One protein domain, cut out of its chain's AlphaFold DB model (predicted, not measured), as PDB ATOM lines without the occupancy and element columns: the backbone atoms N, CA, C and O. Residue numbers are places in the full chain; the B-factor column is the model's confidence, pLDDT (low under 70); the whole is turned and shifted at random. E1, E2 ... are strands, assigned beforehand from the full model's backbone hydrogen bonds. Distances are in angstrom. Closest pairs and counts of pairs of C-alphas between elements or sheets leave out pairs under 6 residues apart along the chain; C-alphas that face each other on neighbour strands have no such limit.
ATOM      1  N   PRO A 108     106.575 188.488 144.520       79.12
ATOM      2  CA  PRO A 108     105.185 188.926 144.451       79.12
ATOM      3  C   PRO A 108     104.518 188.515 143.134       79.12
ATOM      4  O   PRO A 108     105.085 188.653 142.052       79.12
ATOM      5  N   ALA A 109     103.272 188.053 143.199       75.44
ATOM      6  CA  ALA A 109     102.507 187.585 142.044       75.44
ATOM      7  C   ALA A 109     102.338 188.663 140.957       75.44
ATOM      8  O   ALA A 109     102.304 188.331 139.773       75.44
ATOM      9  N   GLY A 110     102.276 189.941 141.354       72.06
ATOM     10  CA  GLY A 110     102.223 191.086 140.438       72.06
ATOM     11  C   GLY A 110     103.507 191.305 139.629       72.06
ATOM     12  O   GLY A 110     103.439 191.838 138.527       72.06
ATOM     13  N   GLU A 111     104.659 190.842 140.123       76.50
ATOM     14  CA  GLU A 111     105.948 190.931 139.422       76.50
ATOM     15  C   GLU A 111     106.170 189.759 138.449       76.50
ATOM     16  O   GLU A 111     106.973 189.862 137.517       76.50
ATOM     17  N   VAL A 112     105.424 188.653 138.602       73.88
ATOM     18  CA  VAL A 112     105.498 187.470 137.722       73.88
ATOM     19  C   VAL A 112     104.763 187.728 136.402       73.88
ATOM     20  O   VAL A 112     103.672 187.220 136.111       73.88
ATOM     21  N   THR A 113     105.399 188.536 135.560       70.69
ATOM     22  CA  THR A 113     104.936 188.862 134.206       70.69
ATOM     23  C   THR A 113     105.029 187.665 133.251       70.69
ATOM     24  O   THR A 113     104.203 187.546 132.340       70.69
ATOM     25  N   TRP A 114     105.969 186.745 133.499       75.38
ATOM     26  CA  TRP A 114     106.249 185.555 132.690       75.38
ATOM     27  C   TRP A 114     105.366 184.335 133.027       75.38
ATOM     28  O   TRP A 114     104.591 184.326 133.988       75.38
ATOM     29  N   ILE A 115     105.478 183.283 132.211       79.31
ATOM     30  CA  ILE A 115     104.893 181.961 132.481       79.31
ATOM     31  C   ILE A 115     105.882 181.134 133.305       79.31
ATOM     32  O   ILE A 115     107.033 180.975 132.912       79.31
ATOM     33  N   ASP A 116     105.418 180.580 134.424       81.75
ATOM     34  CA  ASP A 116     106.225 179.774 135.342       81.75
ATOM     35  C   ASP A 116     105.453 178.512 135.758       81.75
ATOM     36  O   ASP A 116     104.247 178.568 136.015       81.75
ATOM     37  N   SER A 117     106.153 177.378 135.843       82.88
ATOM     38  CA  SER A 117     105.601 176.081 136.254       82.88
ATOM     39  C   SER A 117     105.182 176.044 137.728       82.88
ATOM     40  O   SER A 117     104.414 175.161 138.131       82.88
ATOM     41  N   ARG A 118     105.727 176.949 138.552       83.19
ATOM     42  CA  ARG A 118     105.485 177.028 139.996       83.19
ATOM     43  C   ARG A 118     104.128 177.692 140.263       83.19
ATOM     44  O   ARG A 118     103.818 178.689 139.606       83.19
ATOM     45  N   PRO A 119     103.310 177.172 141.199       79.81
ATOM     46  CA  PRO A 119     102.025 177.777 141.531       79.81
ATOM     47  C   PRO A 119     102.212 179.153 142.181       79.81
ATOM     48  O   PRO A 119     103.265 179.447 142.752       79.81
ATOM     49  N   ILE A 120     101.176 179.982 142.083       81.31
ATOM     50  CA  ILE A 120     101.031 181.219 142.854       81.31
ATOM     51  C   ILE A 120     100.039 180.913 143.976       81.31
ATOM     52  O   ILE A 120      98.947 180.416 143.701       81.31
ATOM     53  N   GLU A 121     100.425 181.189 145.217       78.25
ATOM     54  CA  GLU A 121      99.598 180.998 146.410       78.25
ATOM     55  C   GLU A 121      99.430 182.360 147.097       78.25
ATOM     56  O   GLU A 121     100.403 183.016 147.477       78.25
ATOM     57  N   GLY A 122      98.183 182.832 147.187       79.94
ATOM     58  CA  GLY A 122      97.886 184.200 147.616       79.94
ATOM     59  C   GLY A 122      98.552 185.238 146.706       79.94
ATOM     60  O   GLY A 122      98.296 185.276 145.503       79.94
ATOM     61  N   LEU A 123      99.411 186.075 147.290       80.12
ATOM     62  CA  LEU A 123     100.128 187.151 146.597       80.12
ATOM     63  C   LEU A 123     101.559 186.776 146.174       80.12
ATOM     64  O   LEU A 123     102.292 187.668 145.757       80.12
ATOM     65  N   TYR A 124     101.979 185.504 146.251       79.81
ATOM     66  CA  TYR A 124     103.382 185.116 146.037       79.81
ATOM     67  C   TYR A 124     103.562 183.861 145.172       79.81
ATOM     68  O   TYR A 124     102.750 182.936 145.184       79.81
ATOM     69  N   LEU A 125     104.671 183.804 144.429       81.00
ATOM     70  CA  LEU A 125     105.105 182.619 143.688       81.00
ATOM     71  C   LEU A 125     105.776 181.605 144.624       81.00
ATOM     72  O   LEU A 125     106.687 181.948 145.377       81.00
ATOM     73  N   VAL A 126     105.396 180.330 144.529       81.75
ATOM     74  CA  VAL A 126     105.922 179.277 145.411       81.75
ATOM     75  C   VAL A 126     107.318 178.826 144.969       81.75
ATOM     76  O   VAL A 126     107.494 177.889 144.182       81.75
ATOM     77  N   THR A 127     108.335 179.480 145.525       81.94
ATOM     78  CA  THR A 127     109.767 179.243 145.272       81.94
ATOM     79  C   THR A 127     110.383 178.113 146.106       81.94
ATOM     80  O   THR A 127     111.519 177.722 145.843       81.94
ATOM     81  N   TRP A 128     109.659 177.537 147.072       81.94
ATOM     82  CA  TRP A 128     110.133 176.442 147.936       81.94
ATOM     83  C   TRP A 128     109.337 175.143 147.739       81.94
ATOM     84  O   TRP A 128     108.166 175.150 147.347       81.94
ATOM     85  N   CYS A 129     109.962 173.995 148.004       81.19
ATOM     86  CA  CYS A 129     109.298 172.697 148.084       81.19
ATOM     87  C   CYS A 129     109.294 172.180 149.526       81.19
ATOM     88  O   CYS A 129     110.341 171.796 150.040       81.19
ATOM     89  N   GLY A 130     108.111 172.100 150.150       78.50
ATOM     90  CA  GLY A 130     107.960 171.484 151.473       78.50
ATOM     91  C   GLY A 130     108.391 170.011 151.497       78.50
ATOM     92  O   GLY A 130     109.133 169.613 152.385       78.50
ATOM     93  N   PHE A 131     108.016 169.231 150.475       78.75
ATOM     94  CA  PHE A 131     108.320 167.794 150.388       78.75
ATOM     95  C   PHE A 131     109.820 167.486 150.234       78.75
ATOM     96  O   PHE A 131     110.340 166.592 150.892       78.75
ATOM     97  N   CYS A 132     110.537 168.229 149.384       78.56
ATOM     98  CA  CYS A 132     111.977 168.022 149.167       78.56
ATOM     99  C   CYS A 132     112.868 168.847 150.114       78.56
ATOM    100  O   CYS A 132     114.083 168.630 150.147       78.56
ATOM    101  N   ASN A 133     112.278 169.789 150.860       77.56
ATOM    102  CA  ASN A 133     112.948 170.772 151.710       77.56
ATOM    103  C   ASN A 133     114.092 171.509 150.980       77.56
ATOM    104  O   ASN A 133     115.240 171.517 151.431       77.56
ATOM    105  N   ASN A 134     113.777 172.071 149.808       79.00
ATOM    106  CA  ASN A 134     114.716 172.801 148.956       79.00
ATOM    107  C   ASN A 134     114.043 173.956 148.183       79.00
ATOM    108  O   ASN A 134     112.821 173.980 147.997       79.00
ATOM    109  N   ARG A 135     114.851 174.907 147.685       79.81
ATOM    110  CA  ARG A 135     114.393 175.912 146.708       79.81
ATOM    111  C   ARG A 135     114.033 175.204 145.394       79.81
ATOM    112  O   ARG A 135     114.802 174.377 144.911       79.81
ATOM    113  N   LYS A 136     112.885 175.553 144.805       78.12
ATOM    114  CA  LYS A 136     112.438 175.151 143.461       78.12
ATOM    115  C   LYS A 136     113.074 176.081 142.418       78.12
ATOM    116  O   LYS A 136     112.673 177.251 142.349       78.12
ATOM    117  N   PRO A 137     114.004 175.600 141.569       80.69
ATOM    118  CA  PRO A 137     114.489 176.372 140.428       80.69
ATOM    119  C   PRO A 137     113.336 176.802 139.501       80.69
ATOM    120  O   PRO A 137     112.285 176.147 139.493       80.69
ATOM    121  N   PRO A 138     113.515 177.852 138.682       81.88
ATOM    122  CA  PRO A 138     112.563 178.190 137.625       81.88
ATOM    123  C   PRO A 138     112.248 176.973 136.748       81.88
ATOM    124  O   PRO A 138     113.130 176.151 136.484       81.88
ATOM    125  N   ARG A 139     110.993 176.854 136.298       86.69
ATOM    126  CA  ARG A 139     110.497 175.739 135.463       86.69
ATOM    127  C   ARG A 139     110.530 174.345 136.126       86.69
ATOM    128  O   ARG A 139     110.223 173.342 135.485       86.69
ATOM    129  N   SER A 140     110.910 174.231 137.404       86.94
ATOM    130  CA  SER A 140     110.901 172.945 138.122       86.94
ATOM    131  C   SER A 140     109.515 172.577 138.667       86.94
ATOM    132  O   SER A 140     108.636 173.427 138.834       86.94
ATOM    133  N   GLY A 141     109.305 171.296 138.972       87.00
ATOM    134  CA  GLY A 141     108.060 170.816 139.571       87.00
ATOM    135  C   GLY A 141     108.271 169.592 140.452       87.00
ATOM    136  O   GLY A 141     108.990 168.672 140.070       87.00
ATOM    137  N   HIS A 142     107.622 169.558 141.619       86.75
ATOM    138  CA  HIS A 142     107.611 168.368 142.470       86.75
ATOM    139  C   HIS A 142     106.695 167.302 141.863       86.75
ATOM    140  O   HIS A 142     105.498 167.534 141.677       86.75
ATOM    141  N   CYS A 143     107.254 166.143 141.532       86.50
ATOM    142  CA  CYS A 143     106.490 164.975 141.139       86.50
ATOM    143  C   CYS A 143     106.205 164.124 142.372       86.50
ATOM    144  O   CYS A 143     107.129 163.538 142.925       86.50
ATOM    145  N   TYR A 144     104.930 164.022 142.753       82.50
ATOM    146  CA  TYR A 144     104.488 163.161 143.851       82.50
ATOM    147  C   TYR A 144     104.813 161.680 143.596       82.50
ATOM    148  O   TYR A 144     105.313 161.008 144.489       82.50
ATOM    149  N   VAL A 145     104.637 161.194 142.358       80.19
ATOM    150  CA  VAL A 145     104.950 159.800 141.982       80.19
ATOM    151  C   VAL A 145     106.447 159.500 142.130       80.19
ATOM    152  O   VAL A 145     106.823 158.521 142.758       80.19
ATOM    153  N   CYS A 146     107.321 160.381 141.631       79.75
ATOM    154  CA  CYS A 146     108.775 160.241 141.789       79.75
ATOM    155  C   CYS A 146     109.303 160.781 143.135       79.75
ATOM    156  O   CYS A 146     110.521 160.857 143.307       79.75
ATOM    157  N   SER A 147     108.424 161.242 144.037       80.88
ATOM    158  CA  SER A 147     108.727 161.912 145.318       80.88
ATOM    159  C   SER A 147     109.856 162.961 145.268       80.88
ATOM    160  O   SER A 147     110.600 163.153 146.230       80.88
ATOM    161  N   SER A 148     110.015 163.661 144.140       81.50
ATOM    162  CA  SER A 148     111.188 164.506 143.880       81.50
ATOM    163  C   SER A 148     110.888 165.715 142.991       81.50
ATOM    164  O   SER A 148     109.991 165.709 142.146       81.50
ATOM    165  N   CYS A 149     111.644 166.796 143.197       83.25
ATOM    166  CA  CYS A 149     111.603 167.993 142.359       83.25
ATOM    167  C   CYS A 149     112.412 167.782 141.080       83.25
ATOM    168  O   CYS A 149     113.627 167.605 141.139       83.25
ATOM    169  N   ILE A 150     111.738 167.848 139.936       86.19
ATOM    170  CA  ILE A 150     112.322 167.646 138.610       86.19
ATOM    171  C   ILE A 150     112.621 168.994 137.951       86.19
ATOM    172  O   ILE A 150     111.780 169.895 137.964       86.19
ATOM    173  N   SER A 151     113.812 169.131 137.365       86.50
ATOM    174  CA  SER A 151     114.228 170.326 136.614       86.50
ATOM    175  C   SER A 151     113.580 170.399 135.224       86.50
ATOM    176  O   SER A 151     113.591 169.406 134.495       86.50
ATOM    177  N   VAL A 152     113.053 171.578 134.850       89.12
ATOM    178  CA  VAL A 152     112.286 171.828 133.606       89.12
ATOM    179  C   VAL A 152     111.271 170.704 133.371       89.12
ATOM    180  O   VAL A 152     111.372 169.949 132.408       89.12
ATOM    181  N   ARG A 153     110.369 170.505 134.338       91.00
ATOM    182  CA  ARG A 153     109.473 169.344 134.350       91.00
ATOM    183  C   ARG A 153     108.402 169.496 133.275       91.00
ATOM    184  O   ARG A 153     107.690 170.500 133.250       91.00
ATOM    185  N   ASP A 154     108.262 168.464 132.450       93.62
ATOM    186  CA  ASP A 154     107.187 168.368 131.472       93.62
ATOM    187  C   ASP A 154     105.977 167.639 132.055       93.62
ATOM    188  O   ASP A 154     104.974 168.269 132.385       93.62
ATOM    189  N   HIS A 155     106.103 166.333 132.278       92.50
ATOM    190  CA  HIS A 155     105.062 165.507 132.888       92.50
ATOM    191  C   HIS A 155     105.670 164.308 133.633       92.50
ATOM    192  O   HIS A 155     106.889 164.132 133.685       92.50
ATOM    193  N   HIS A 156     104.830 163.490 134.270       89.94
ATOM    194  CA  HIS A 156     105.205 162.128 134.652       89.94
ATOM    195  C   HIS A 156     104.595 161.174 133.625       89.94
ATOM    196  O   HIS A 156     103.376 161.159 133.473       89.94
ATOM    197  N   CYS A 157     105.427 160.436 132.890       90.25
ATOM    198  CA  CYS A 157     104.960 159.498 131.879       90.25
ATOM    199  C   CYS A 157     104.724 158.135 132.530       90.25
ATOM    200  O   CYS A 157     105.677 157.434 132.869       90.25
ATOM    201  N   VAL A 158     103.449 157.767 132.675       85.12
ATOM    202  CA  VAL A 158     103.038 156.481 133.259       85.12
ATOM    203  C   VAL A 158     103.545 155.284 132.446       85.12
ATOM    204  O   VAL A 158     103.931 154.278 133.027       85.12
ATOM    205  N   TRP A 159     103.638 155.418 131.118       82.50
ATOM    206  CA  TRP A 159     104.013 154.334 130.199       82.50
ATOM    207  C   TRP A 159     105.462 153.865 130.336       82.50
ATOM    208  O   TRP A 159     105.745 152.691 130.132       82.50
ATOM    209  N   ILE A 160     106.375 154.773 130.694       83.19
ATOM    210  CA  ILE A 160     107.782 154.445 130.977       83.19
ATOM    211  C   ILE A 160     108.121 154.572 132.471       83.19
ATOM    212  O   ILE A 160     109.296 154.568 132.828       83.19
ATOM    213  N   ASN A 161     107.099 154.748 133.321       81.12
ATOM    214  CA  ASN A 161     107.189 154.983 134.766       81.12
ATOM    215  C   ASN A 161     108.297 155.982 135.172       81.12
ATOM    216  O   ASN A 161     109.075 155.755 136.099       81.12
ATOM    217  N   ASN A 162     108.422 157.088 134.434       81.44
ATOM    218  CA  ASN A 162     109.510 158.047 134.617       81.44
ATOM    219  C   ASN A 162     109.017 159.475 134.380       81.44
ATOM    220  O   ASN A 162     108.138 159.735 133.553       81.44
ATOM    221  N   CYS A 163     109.596 160.434 135.096       87.56
ATOM    222  CA  CYS A 163     109.329 161.835 134.817       87.56
ATOM    223  C   CYS A 163     110.062 162.279 133.550       87.56
ATOM    224  O   CYS A 163     111.213 161.912 133.333       87.56
ATOM    225  N   ILE A 164     109.408 163.108 132.740       92.69
ATOM    226  CA  ILE A 164     110.025 163.789 131.604       92.69
ATOM    227  C   ILE A 164     110.423 165.196 132.049       92.69
ATOM    228  O   ILE A 164     109.628 165.924 132.650       92.69
ATOM    229  N   GLY A 165     111.668 165.575 131.777       90.69
ATOM    230  CA  GLY A 165     112.192 166.905 132.060       90.69
ATOM    231  C   GLY A 165     113.524 167.166 131.361       90.69
ATOM    232  O   GLY A 165     113.884 166.462 130.417       90.69
TER     233      GLY A 165
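This is residues 108 to 165 of the 301 residues of the protein "Palmitoyltransferase" of Octopus vulgaris (UniProt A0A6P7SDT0). This domain has little regular structure: two small hairpins, E1 with E2 and E3 with E4, make one end of an elongated shape, and residues 108 to 140, with no named element, loop away to the other end. The 58 printed residues include no named helix and four named strands, E1 to E4, in two antiparallel sheets, E1 - E2 and E3 - E4; the class is all strand, with 12 residues in named elements. The whole is only just compact, close to loose, with radius of gyration of the C-alphas 12.2 A and spans of 38 by 23 by 16 A.

E1, residues 141 to 143, and E2, residues 148 to 150, form an antiparallel hairpin, with N 143 and O 148 2.8 A apart. E3, residues 155 to 157, and E4, residues 162 to 164, form another, with N 157 and O 162 2.9 A apart. E2 and E3 are apart. The closest C-alphas of E1 and E3, Cys 143 and His 156, are 7.2 A apart.

E1 spans 6.2 A from C-alpha 141 at (108.060, 170.816, 139.571), E2 6.2 A and E3 6.1 A. E4 spans 6.5 A, ending at C-alpha 164 (110.025, 163.789, 131.604).

The C-alphas farthest apart, Gly 110 and Ile 160, are 38.2 A apart. The printed part has no cut, and no printed residue is under 70.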